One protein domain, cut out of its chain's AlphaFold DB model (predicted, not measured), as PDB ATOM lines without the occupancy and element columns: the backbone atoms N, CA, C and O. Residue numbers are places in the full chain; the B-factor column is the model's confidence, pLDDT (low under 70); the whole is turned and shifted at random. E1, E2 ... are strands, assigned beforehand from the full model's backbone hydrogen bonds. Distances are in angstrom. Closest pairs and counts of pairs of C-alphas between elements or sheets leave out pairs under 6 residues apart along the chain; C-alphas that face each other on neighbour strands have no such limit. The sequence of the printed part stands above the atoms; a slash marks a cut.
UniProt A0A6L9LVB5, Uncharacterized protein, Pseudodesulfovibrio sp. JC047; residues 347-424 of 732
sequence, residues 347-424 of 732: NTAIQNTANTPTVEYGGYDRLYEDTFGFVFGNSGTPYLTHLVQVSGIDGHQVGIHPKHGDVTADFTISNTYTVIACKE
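Overview. This is residues 347 to 424 of the 732 residues of an uncharacterized protein of Pseudodesulfovibrio sp. JC047 (UniProt A0A6L9LVB5). A single strongly twisted sheet of five strands bends over at its longest strand, E3, into two wings set at an angle, one made by E1, E4 and the later part of E3, the other by the earlier part of E3 with E2 and E5. Two long loops, residues 353 to 370 and 401 to 416, each lead from the first wing to the second, along the outside of the model. The printed part has 78 residues with no named helix and five named strands, E1 to E5 along the chain; the sheet runs E1 E4 E3 E2 E5, antiparallel throughout. The class is all strand, though under half of the residues, 35 of 78, are in named elements. The whole is compact, with a radius of gyration of the C-alphas of 12.3 A and spans of 34 by 29 by 18 A.

Arrangement. E3, residues 382 to 391, is an inner strand that bends by 62 degrees at His 386. Its pairing is staggered: residues 382 to 385 pair with E2, residues 371 to 376, and residues 385 to 391 with E4, residues 395 to 400. E2 and E3 form a hairpin, their directions 118 degrees apart, with N 383 and O 375 at 2.8 A. E3 and E4 form another hairpin at 151 degrees, with N 399 and O 387 at 2.8 A. E2, E3 and E4 are a meander, each strand the antiparallel neighbour of the one before. E4 has the edge strand E1, residues 347 to 352, as antiparallel neighbour at 155 degrees; N 400 and O 348 are 2.8 A apart, within hydrogen-bond range. The other edge strand, E5, residues 417 to 423, is antiparallel to E2 at 159 degrees, with N 374 and O 420 at 3.0 A. E1 to E4 and E2 to E5 are each a Greek key, a meander of three strands plus a fourth that closes back beside the far one. E1 and E5 are apart.

Along the chain. E3 is the longest strand, 24.2 A from C-alpha 382 to C-alpha 391. E5 measures 19.6 A, E2 17.2 A, E1 16.9 A and E4 15.9 A. E1 begins at C-alpha 347, (125.271, 115.608, 144.565). E3 begins at C-alpha 382, (133.829, 124.316, 152.810), and E5 ends at C-alpha 423, (134.459, 111.664, 164.964).

Size, cuts and confidence. The C-alphas of Gly 363 and Ser 379, the two farthest apart, are 34.6 A from each other. The printed part has no cut. The links E1 to E2 and E4 to E5 are long; E2 to E3 and E3 to E4 are tight. The mean pLDDT of the printed part is 71.8, and it is under 70 at residues 354 to 372, 387 to 396 and 422 to 424.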
ATOM      1  N   ASN A 347     124.168 115.112 143.746       80.69
ATOM      2  CA  ASN A 347     125.271 115.608 144.565       80.69
ATOM      3  C   ASN A 347     126.612 115.501 143.825       80.69
ATOM      4  O   ASN A 347     126.730 114.788 142.836       80.69
ATOM      5  N   THR A 348     127.644 116.203 144.282       85.38
ATOM      6  CA  THR A 348     128.994 116.115 143.696       85.38
ATOM      7  C   THR A 348     129.821 115.034 144.381       85.38
ATOM      8  O   THR A 348     129.789 114.901 145.601       85.38
ATOM      9  N   ALA A 349     130.592 114.272 143.611       85.62
ATOM     10  CA  ALA A 349     131.587 113.340 144.124       85.62
ATOM     11  C   ALA A 349     132.958 113.634 143.511       85.62
ATOM     12  O   ALA A 349     133.079 113.767 142.289       85.62
ATOM     13  N   ILE A 350     133.981 113.686 144.363       86.81
ATOM     14  CA  ILE A 350     135.387 113.750 143.961       86.81
ATOM     15  C   ILE A 350     136.039 112.398 144.261       86.81
ATOM     16  O   ILE A 350     135.841 111.824 145.333       86.81
ATOM     17  N   GLN A 351     136.752 111.840 143.287       85.31
ATOM     18  CA  GLN A 351     137.264 110.472 143.346       85.31
ATOM     19  C   GLN A 351     138.697 110.413 142.818       85.31
ATOM     20  O   GLN A 351     139.011 111.023 141.794       85.31
ATOM     21  N   ASN A 352     139.553 109.662 143.512       80.94
ATOM     22  CA  ASN A 352     140.908 109.337 143.070       80.94
ATOM     23  C   ASN A 352     141.043 107.816 142.894       80.94
ATOM     24  O   ASN A 352     140.918 107.066 143.862       80.94
ATOM     25  N   THR A 353     141.292 107.355 141.664       72.25
ATOM     26  CA  THR A 353     141.495 105.925 141.361       72.25
ATOM     27  C   THR A 353     142.954 105.455 141.451       72.25
ATOM     28  O   THR A 353     143.217 104.276 141.222       72.25
ATOM     29  N   ALA A 354     143.914 106.320 141.802       60.97
ATOM     30  CA  ALA A 354     145.307 105.923 142.026       60.97
ATOM     31  C   ALA A 354     145.571 105.578 143.507       60.97
ATOM     32  O   ALA A 354     145.196 106.343 144.396       60.97
ATOM     33  N   ASN A 355     146.241 104.440 143.752       55.94
ATOM     34  CA  ASN A 355     146.634 103.928 145.076       55.94
ATOM     35  C   ASN A 355     147.308 105.013 145.932       55.94
ATOM     36  O   ASN A 355     148.502 105.283 145.793       55.94
ATOM     37  N   THR A 356     146.536 105.618 146.826       51.59
ATOM     38  CA  THR A 356     147.015 106.478 147.912       51.59
ATOM     39  C   THR A 356     147.191 105.613 149.166       51.59
ATOM     40  O   THR A 356     146.569 104.552 149.259       51.59
ATOM     41  N   PRO A 357     148.097 105.973 150.094       47.53
ATOM     42  CA  PRO A 357     148.406 105.127 151.241       47.53
ATOM     43  C   PRO A 357     147.154 104.909 152.096       47.53
ATOM     44  O   PRO A 357     146.484 105.861 152.493       47.53
ATOM     45  N   THR A 358     146.846 103.642 152.368       46.16
ATOM     46  CA  THR A 358     145.800 103.214 153.296       46.16
ATOM     47  C   THR A 358     146.051 103.846 154.660       46.16
ATOM     48  O   THR A 358     147.002 103.494 155.354       46.16
ATOM     49  N   VAL A 359     145.188 104.777 155.062       48.47
ATOM     50  CA  VAL A 359     145.067 105.163 156.468       48.47
ATOM     51  C   VAL A 359     144.325 104.015 157.152       48.47
ATOM     52  O   VAL A 359     143.097 103.961 157.134       48.47
ATOM     53  N   GLU A 360     145.061 103.025 157.665       45.88
ATOM     54  CA  GLU A 360     144.479 101.956 158.481       45.88
ATOM     55  C   GLU A 360     143.966 102.557 159.793       45.88
ATOM     56  O   GLU A 360     144.737 102.855 160.703       45.88
ATOM     57  N   TYR A 361     142.648 102.723 159.895       44.72
ATOM     58  CA  TYR A 361     141.988 103.044 161.154       44.72
ATOM     59  C   TYR A 361     140.940 101.971 161.463       44.72
ATOM     60  O   TYR A 361     139.857 101.931 160.885       44.72
ATOM     61  N   GLY A 362     141.286 101.052 162.366       47.53
ATOM     62  CA  GLY A 362     140.325 100.186 163.059       47.53
ATOM     63  C   GLY A 362     139.601  99.102 162.249       47.53
ATOM     64  O   GLY A 362     138.630  98.557 162.758       47.53
ATOM     65  N   GLY A 363     140.039  98.751 161.035       45.75
ATOM     66  CA  GLY A 363     139.513  97.582 160.307       45.75
ATOM     67  C   GLY A 363     138.098  97.730 159.723       45.75
ATOM     68  O   GLY A 363     137.465  96.718 159.426       45.75
ATOM     69  N   TYR A 364     137.604  98.957 159.535       41.81
ATOM     70  CA  TYR A 364     136.310  99.224 158.898       41.81
ATOM     71  C   TYR A 364     136.485  99.995 157.575       41.81
ATOM     72  O   TYR A 364     136.867 101.158 157.576       41.81
ATOM     73  N   ASP A 365     136.125  99.371 156.446       44.31
ATOM     74  CA  ASP A 365     136.175  99.938 155.076       44.31
ATOM     75  C   ASP A 365     135.109 101.031 154.791       44.31
ATOM     76  O   ASP A 365     134.889 101.434 153.643       44.31
ATOM     77  N   ARG A 366     134.373 101.506 155.809       50.81
ATOM     78  CA  ARG A 366     133.289 102.498 155.662       50.81
ATOM     79  C   ARG A 366     133.173 103.390 156.899       50.81
ATOM     80  O   ARG A 366     133.046 102.880 158.009       50.81
ATOM     81  N   LEU A 367     133.127 104.706 156.690       52.25
ATOM     82  CA  LEU A 367     132.644 105.662 157.689       52.25
ATOM     83  C   LEU A 367     131.113 105.506 157.817       52.25
ATOM     84  O   LEU A 367     130.398 105.782 156.855       52.25
ATOM     85  N   TYR A 368     130.615 105.023 158.960       53.22
ATOM     86  CA  TYR A 368     129.179 104.932 159.278       53.22
ATOM     87  C   TYR A 368     128.796 105.950 160.363       53.22
ATOM     88  O   TYR A 368     129.574 106.137 161.292       53.22
ATOM     89  N   GLU A 369     127.602 106.541 160.197       52.97
ATOM     90  CA  GLU A 369     126.672 107.270 161.102       52.97
ATOM     91  C   GLU A 369     127.200 108.297 162.142       52.97
ATOM     92  O   GLU A 369     126.495 109.271 162.389       52.97
ATOM     93  N   ASP A 370     128.447 108.211 162.620       58.09
ATOM     94  CA  ASP A 370     129.005 109.035 163.717       58.09
ATOM     95  C   ASP A 370     130.255 109.852 163.310       58.09
ATOM     96  O   ASP A 370     131.046 110.303 164.145       58.09
ATOM     97  N   THR A 371     130.478 110.021 162.005       62.56
ATOM     98  CA  THR A 371     131.609 110.781 161.441       62.56
ATOM     99  C   THR A 371     131.138 111.714 160.340       62.56
ATOM    100  O   THR A 371     130.410 111.289 159.442       62.56
ATOM    101  N   PHE A 372     131.615 112.955 160.353       67.00
ATOM    102  CA  PHE A 372     131.460 113.889 159.240       67.00
ATOM    103  C   PHE A 372     132.821 114.460 158.860       67.00
ATOM    104  O   PHE A 372     133.751 114.485 159.668       67.00
ATOM    105  N   GLY A 373     132.952 114.902 157.613       78.25
ATOM    106  CA  GLY A 373     134.166 115.562 157.166       78.25
ATOM    107  C   GLY A 373     133.891 116.806 156.348       78.25
ATOM    108  O   GLY A 373     132.771 117.054 155.902       78.25
ATOM    109  N   PHE A 374     134.937 117.591 156.139       83.56
ATOM    110  CA  PHE A 374     134.901 118.757 155.268       83.56
ATOM    111  C   PHE A 374     135.958 118.632 154.193       83.56
ATOM    112  O   PHE A 374     137.057 118.140 154.447       83.56
ATOM    113  N   VAL A 375     135.624 119.122 153.005       87.56
ATOM    114  CA  VAL A 375     136.584 119.373 151.936       87.56
ATOM    115  C   VAL A 375     136.350 120.774 151.393       87.56
ATOM    116  O   VAL A 375     135.208 121.198 151.217       87.56
ATOM    117  N   PHE A 376     137.426 121.508 151.153       86.81
ATOM    118  CA  PHE A 376     137.362 122.873 150.640       86.81
ATOM    119  C   PHE A 376     137.499 122.844 149.122       86.81
ATOM    120  O   PHE A 376     138.431 122.226 148.613       86.81
ATOM    121  N   GLY A 377     136.571 123.472 148.398       85.94
ATOM    122  CA  GLY A 377     136.697 123.634 146.948       85.94
ATOM    123  C   GLY A 377     137.688 124.738 146.571       85.94
ATOM    124  O   GLY A 377     138.257 125.415 147.429       85.94
ATOM    125  N   ASN A 378     137.896 124.948 145.272       87.56
ATOM    126  CA  ASN A 378     138.804 125.968 144.738       87.56
ATOM    127  C   ASN A 378     138.427 127.395 145.166       87.56
ATOM    128  O   ASN A 378     139.300 128.253 145.270       87.56
ATOM    129  N   SER A 379     137.142 127.652 145.417       84.81
ATOM    130  CA  SER A 379     136.635 128.925 145.934       84.81
ATOM    131  C   SER A 379     137.004 129.186 147.399       84.81
ATOM    132  O   SER A 379     136.765 130.283 147.899       84.81
ATOM    133  N   GLY A 380     137.546 128.185 148.104       77.75
ATOM    134  CA  GLY A 380     137.724 128.203 149.555       77.75
ATOM    135  C   GLY A 380     136.442 127.892 150.332       77.75
ATOM    136  O   GLY A 380     136.465 127.882 151.560       77.75
ATOM    137  N   THR A 381     135.327 127.611 149.649       77.50
ATOM    138  CA  THR A 381     134.066 127.227 150.295       77.50
ATOM    139  C   THR A 381     134.193 125.826 150.909       77.50
ATOM    140  O   THR A 381     134.562 124.886 150.196       77.50
ATOM    141  N   PRO A 382     133.884 125.639 152.208       80.12
ATOM    142  CA  PRO A 382     133.829 124.316 152.810       80.12
ATOM    143  C   PRO A 382     132.561 123.587 152.371       80.12
ATOM    144  O   PRO A 382     131.441 124.082 152.509       80.12
ATOM    145  N   TYR A 383     132.734 122.359 151.911       83.62
ATOM    146  CA  TYR A 383     131.643 121.459 151.585       83.62
ATOM    147  C   TYR A 383     131.619 120.303 152.576       83.62
ATOM    148  O   TYR A 383     132.629 119.635 152.805       83.62
ATOM    149  N   LEU A 384     130.447 120.062 153.167       81.44
ATOM    150  CA  LEU A 384     130.234 118.923 154.054       81.44
ATOM    151  C   LEU A 384     130.304 117.636 153.230       81.44
ATOM    152  O   LEU A 384     129.631 117.523 152.203       81.44
ATOM    153  N   THR A 385     131.072 116.657 153.688       81.00
ATOM    154  CA  THR A 385     131.148 115.329 153.078       81.00
ATOM    155  C   THR A 385     130.163 114.404 153.793       81.00
ATOM    156  O   THR A 385     130.039 114.439 155.015       81.00
ATOM    157  N   HIS A 386     129.395 113.620 153.034       70.75
ATOM    158  CA  HIS A 386     128.432 112.658 153.597       70.75
ATOM    159  C   HIS A 386     128.904 111.204 153.467       70.75
ATOM    160  O   HIS A 386     128.337 110.314 154.090       70.75
ATOM    161  N   LEU A 387     129.924 110.958 152.641       66.69
ATOM    162  CA  LEU A 387     130.481 109.633 152.409       66.69
ATOM    163  C   LEU A 387     131.969 109.768 152.083       66.69
ATOM    164  O   LEU A 387     132.315 110.384 151.078       66.69
ATOM    165  N   VAL A 388     132.837 109.161 152.892       61.28
ATOM    166  CA  VAL A 388     134.204 108.820 152.471       61.28
ATOM    167  C   VAL A 388     134.228 107.310 152.304       61.28
ATOM    168  O   VAL A 388     134.272 106.565 153.283       61.28
ATOM    169  N   GLN A 389     134.118 106.846 151.062       65.19
ATOM    170  CA  GLN A 389     134.186 105.424 150.759       65.19
ATOM    171  C   GLN A 389     135.619 105.071 150.368       65.19
ATOM    172  O   GLN A 389     136.126 105.533 149.345       65.19
ATOM    173  N   VAL A 390     136.255 104.236 151.185       56.81
ATOM    174  CA  VAL A 390     137.553 103.620 150.906       56.81
ATOM    175  C   VAL A 390     137.272 102.184 150.473       56.81
ATOM    176  O   VAL A 390     137.238 101.277 151.290       56.81
ATOM    177  N   SER A 391     136.944 101.975 149.197       52.56
ATOM    178  CA  SER A 391     136.643 100.635 148.672       52.56
ATOM    179  C   SER A 391     137.721 100.205 147.689       52.56
ATOM    180  O   SER A 391     137.939 100.871 146.674       52.56
ATOM    181  N   GLY A 392     138.348  99.056 147.946       53.47
ATOM    182  CA  GLY A 392     139.426  98.479 147.133       53.47
ATOM    183  C   GLY A 392     139.056  98.078 145.697       53.47
ATOM    184  O   GLY A 392     139.876  97.460 145.027       53.47
ATOM    185  N   ILE A 393     137.850  98.400 145.214       53.78
ATOM    186  CA  ILE A 393     137.393  98.052 143.857       53.78
ATOM    187  C   ILE A 393     137.135  99.299 142.987       53.78
ATOM    188  O   ILE A 393     137.249  99.196 141.772       53.78
ATOM    189  N   ASP A 394     136.915 100.489 143.571       54.62
ATOM    190  CA  ASP A 394     136.625 101.721 142.808       54.62
ATOM    191  C   ASP A 394     137.440 102.960 143.246       54.62
ATOM    192  O   ASP A 394     137.254 104.042 142.702       54.62
ATOM    193  N   GLY A 395     138.398 102.853 144.171       65.12
ATOM    194  CA  GLY A 395     139.196 104.003 144.629       65.12
ATOM    195  C   GLY A 395     138.476 104.879 145.662       65.12
ATOM    196  O   GLY A 395     137.290 104.700 145.943       65.12
ATOM    197  N   HIS A 396     139.210 105.810 146.278       69.12
ATOM    198  CA  HIS A 396     138.687 106.653 147.356       69.12
ATOM    199  C   HIS A 396     137.702 107.684 146.790       69.12
ATOM    200  O   HIS A 396     138.076 108.491 145.933       69.12
ATOM    201  N   GLN A 397     136.455 107.668 147.267       79.44
ATOM    202  CA  GLN A 397     135.417 108.625 146.878       79.44
ATOM    203  C   GLN A 397     135.010 109.477 148.078       79.44
ATOM    204  O   GLN A 397     134.626 108.946 149.118       79.44
ATOM    205  N   VAL A 398     135.034 110.798 147.900       83.00
ATOM    206  CA  VAL A 398     134.460 111.766 148.837       83.00
ATOM    207  C   VAL A 398     133.190 112.328 148.204       83.00
ATOM    208  O   VAL A 398     133.225 113.067 147.219       83.00
ATOM    209  N   GLY A 399     132.044 111.912 148.736       83.75
ATOM    210  CA  GLY A 399     130.734 112.412 148.347       83.75
ATOM    211  C   GLY A 399     130.408 113.693 149.102       83.75
ATOM    212  O   GLY A 399     130.306 113.680 150.329       83.75
ATOM    213  N   ILE A 400     130.180 114.784 148.377       86.25
ATOM    214  CA  ILE A 400     129.659 116.025 148.945       86.25
ATOM    215  C   ILE A 400     128.194 115.813 149.337       86.25
ATOM    216  O   ILE A 400     127.441 115.090 148.673       86.25
ATOM    217  N   HIS A 401     127.789 116.393 150.461       82.44
ATOM    218  CA  HIS A 401     126.437 116.283 150.983       82.44
ATOM    219  C   HIS A 401     125.432 116.925 150.003       82.44
ATOM    220  O   HIS A 401     125.661 118.062 149.578       82.44
ATOM    221  N   PRO A 402     124.295 116.272 149.676       73.50
ATOM    222  CA  PRO A 402     123.331 116.762 148.677       73.50
ATOM    223  C   PRO A 402     122.795 118.182 148.919       73.50
ATOM    224  O   PRO A 402     122.359 118.845 147.984       73.50
ATOM    225  N   LYS A 403     122.879 118.679 150.161       75.19
ATOM    226  CA  LYS A 403     122.507 120.057 150.541       75.19
ATOM    227  C   LYS A 403     123.251 121.145 149.757       75.19
ATOM    228  O   LYS A 403     122.770 122.268 149.693       75.19
ATOM    229  N   HIS A 404     124.420 120.827 149.203       80.94
ATOM    230  CA  HIS A 404     125.209 121.771 148.416       80.94
ATOM    231  C   HIS A 404     124.834 121.767 146.922       80.94
ATOM    232  O   HIS A 404     125.295 122.633 146.190       80.94
ATOM    233  N   GLY A 405     123.976 120.843 146.469       83.38
ATOM    234  CA  GLY A 405     123.632 120.684 145.055       83.38
ATOM    235  C   GLY A 405     124.794 120.144 144.211       83.38
ATOM    236  O   GLY A 405     125.659 119.419 144.711       83.38
ATOM    237  N   ASP A 406     124.797 120.483 142.919       84.75
ATOM    238  CA  ASP A 406     125.925 120.212 142.022       84.75
ATOM    239  C   ASP A 406     126.979 121.324 142.151       84.75
ATOM    240  O   ASP A 406     126.816 122.430 141.639       84.75
ATOM    241  N   VAL A 407     128.069 121.006 142.843       88.88
ATOM    242  CA  VAL A 407     129.253 121.848 143.053       88.88
ATOM    243  C   VAL A 407     130.468 121.325 142.288       88.88
ATOM    244  O   VAL A 407     131.604 121.642 142.630       88.88
ATOM    245  N   THR A 408     130.262 120.523 141.236       89.25
ATOM    246  CA  THR A 408     131.359 119.966 140.420       89.25
ATOM    247  C   THR A 408     132.285 121.048 139.865       89.25
ATOM    248  O   THR A 408     133.484 120.815 139.759       89.25
ATOM    249  N   ALA A 409     131.760 122.243 139.576       89.19
ATOM    250  CA  ALA A 409     132.542 123.375 139.083       89.19
ATOM    251  C   ALA A 409     133.607 123.880 140.075       89.19
ATOM    252  O   ALA A 409     134.590 124.477 139.638       89.19
ATOM    253  N   ASP A 410     133.440 123.637 141.382       89.62
ATOM    254  CA  ASP A 410     134.386 124.103 142.402       89.62
ATOM    255  C   ASP A 410     135.511 123.101 142.704       89.62
ATOM    256  O   ASP A 410     136.393 123.372 143.516       89.62
ATOM    257  N   PHE A 411     135.532 121.957 142.017       90.69
ATOM    258  CA  PHE A 411     136.596 120.965 142.132       90.69
ATOM    259  C   PHE A 411     137.228 120.705 140.763       90.69
ATOM    260  O   PHE A 411     136.561 120.390 139.781       90.69
ATOM    261  N   THR A 412     138.548 120.818 140.682       91.25
ATOM    262  CA  THR A 412     139.341 120.605 139.474       91.25
ATOM    263  C   THR A 412     140.140 119.320 139.609       91.25
ATOM    264  O   THR A 412     140.805 119.074 140.613       91.25
ATOM    265  N   ILE A 413     140.090 118.496 138.565       89.69
ATOM    266  CA  ILE A 413     140.908 117.289 138.464       89.69
ATOM    267  C   ILE A 413     142.392 117.661 138.613       89.69
ATOM    268  O   ILE A 413     142.859 118.604 137.980       89.69
ATOM    269  N   SER A 414     143.144 116.874 139.383       85.31
ATOM    270  CA  SER A 414     144.573 117.068 139.705       85.31
ATOM    271  C   SER A 414     144.906 118.125 140.765       85.31
ATOM    272  O   SER A 414     146.067 118.195 141.164       85.31
ATOM    273  N   ASN A 415     143.939 118.905 141.261       89.25
ATOM    274  CA  ASN A 415     144.166 119.719 142.458       89.25
ATOM    275  C   ASN A 415     144.107 118.830 143.697       89.25
ATOM    276  O   ASN A 415     143.248 117.963 143.795       89.25
ATOM    277  N   THR A 416     145.011 119.026 144.650       86.94
ATOM    278  CA  THR A 416     144.964 118.298 145.920       86.94
ATOM    279  C   THR A 416     144.071 119.045 146.901       86.94
ATOM    280  O   THR A 416     144.285 120.226 147.157       86.94
ATOM    281  N   TYR A 417     143.083 118.348 147.451       87.06
ATOM    282  CA  TYR A 417     142.148 118.879 148.432       87.06
ATOM    283  C   TYR A 417     142.359 118.198 149.776       87.06
ATOM    284  O   TYR A 417     142.433 116.972 149.856       87.06
ATOM    285  N   THR A 418     142.430 118.985 150.841       83.19
ATOM    286  CA  THR A 418     142.492 118.455 152.202       83.19
ATOM    287  C   THR A 418     141.094 118.064 152.663       83.19
ATOM    288  O   THR A 418     140.158 118.862 152.594       83.19
ATOM    289  N   VAL A 419     140.967 116.835 153.150       81.06
ATOM    290  CA  VAL A 419     139.767 116.307 153.784       81.06
ATOM    291  C   VAL A 419     140.049 116.153 155.268       81.06
ATOM    292  O   VAL A 419     140.967 115.438 155.670       81.06
ATOM    293  N   ILE A 420     139.254 116.836 156.083       79.94
ATOM    294  CA  ILE A 420     139.316 116.736 157.540       79.94
ATOM    295  C   ILE A 420     138.176 115.822 157.968       79.94
ATOM    296  O   ILE A 420     137.024 116.116 157.655       79.94
ATOM    297  N   ALA A 421     138.490 114.722 158.646       75.62
ATOM    298  CA  ALA A 421     137.519 113.795 159.207       75.62
ATOM    299  C   ALA A 421     137.459 113.966 160.727       75.62
ATOM    300  O   ALA A 421     138.474 113.863 161.419       75.62
ATOM    301  N   CYS A 422     136.253 114.196 161.237       68.44
ATOM    302  CA  CYS A 422     135.977 114.341 162.660       68.44
ATOM    303  C   CYS A 422     135.075 113.189 163.115       68.44
ATOM    304  O   CYS A 422     134.170 112.775 162.381       68.44
ATOM    305  N   LYS A 423     135.313 112.673 164.325       68.50
ATOM    306  CA  LYS A 423     134.459 111.664 164.964       68.50
ATOM    307  C   LYS A 423     134.046 112.157 166.339       68.50
ATOM    308  O   LYS A 423     134.838 112.785 167.035       68.50
ATOM    309  N   GLU A 424     132.821 111.848 166.733       56.03
ATOM    310  CA  GLU A 424     132.397 112.029 168.118       56.03
ATOM    311  C   GLU A 424     133.146 111.030 169.021       56.03
ATOM    312  O   GLU A 424     133.093 109.814 168.790       56.03
TER     313      GLU A 424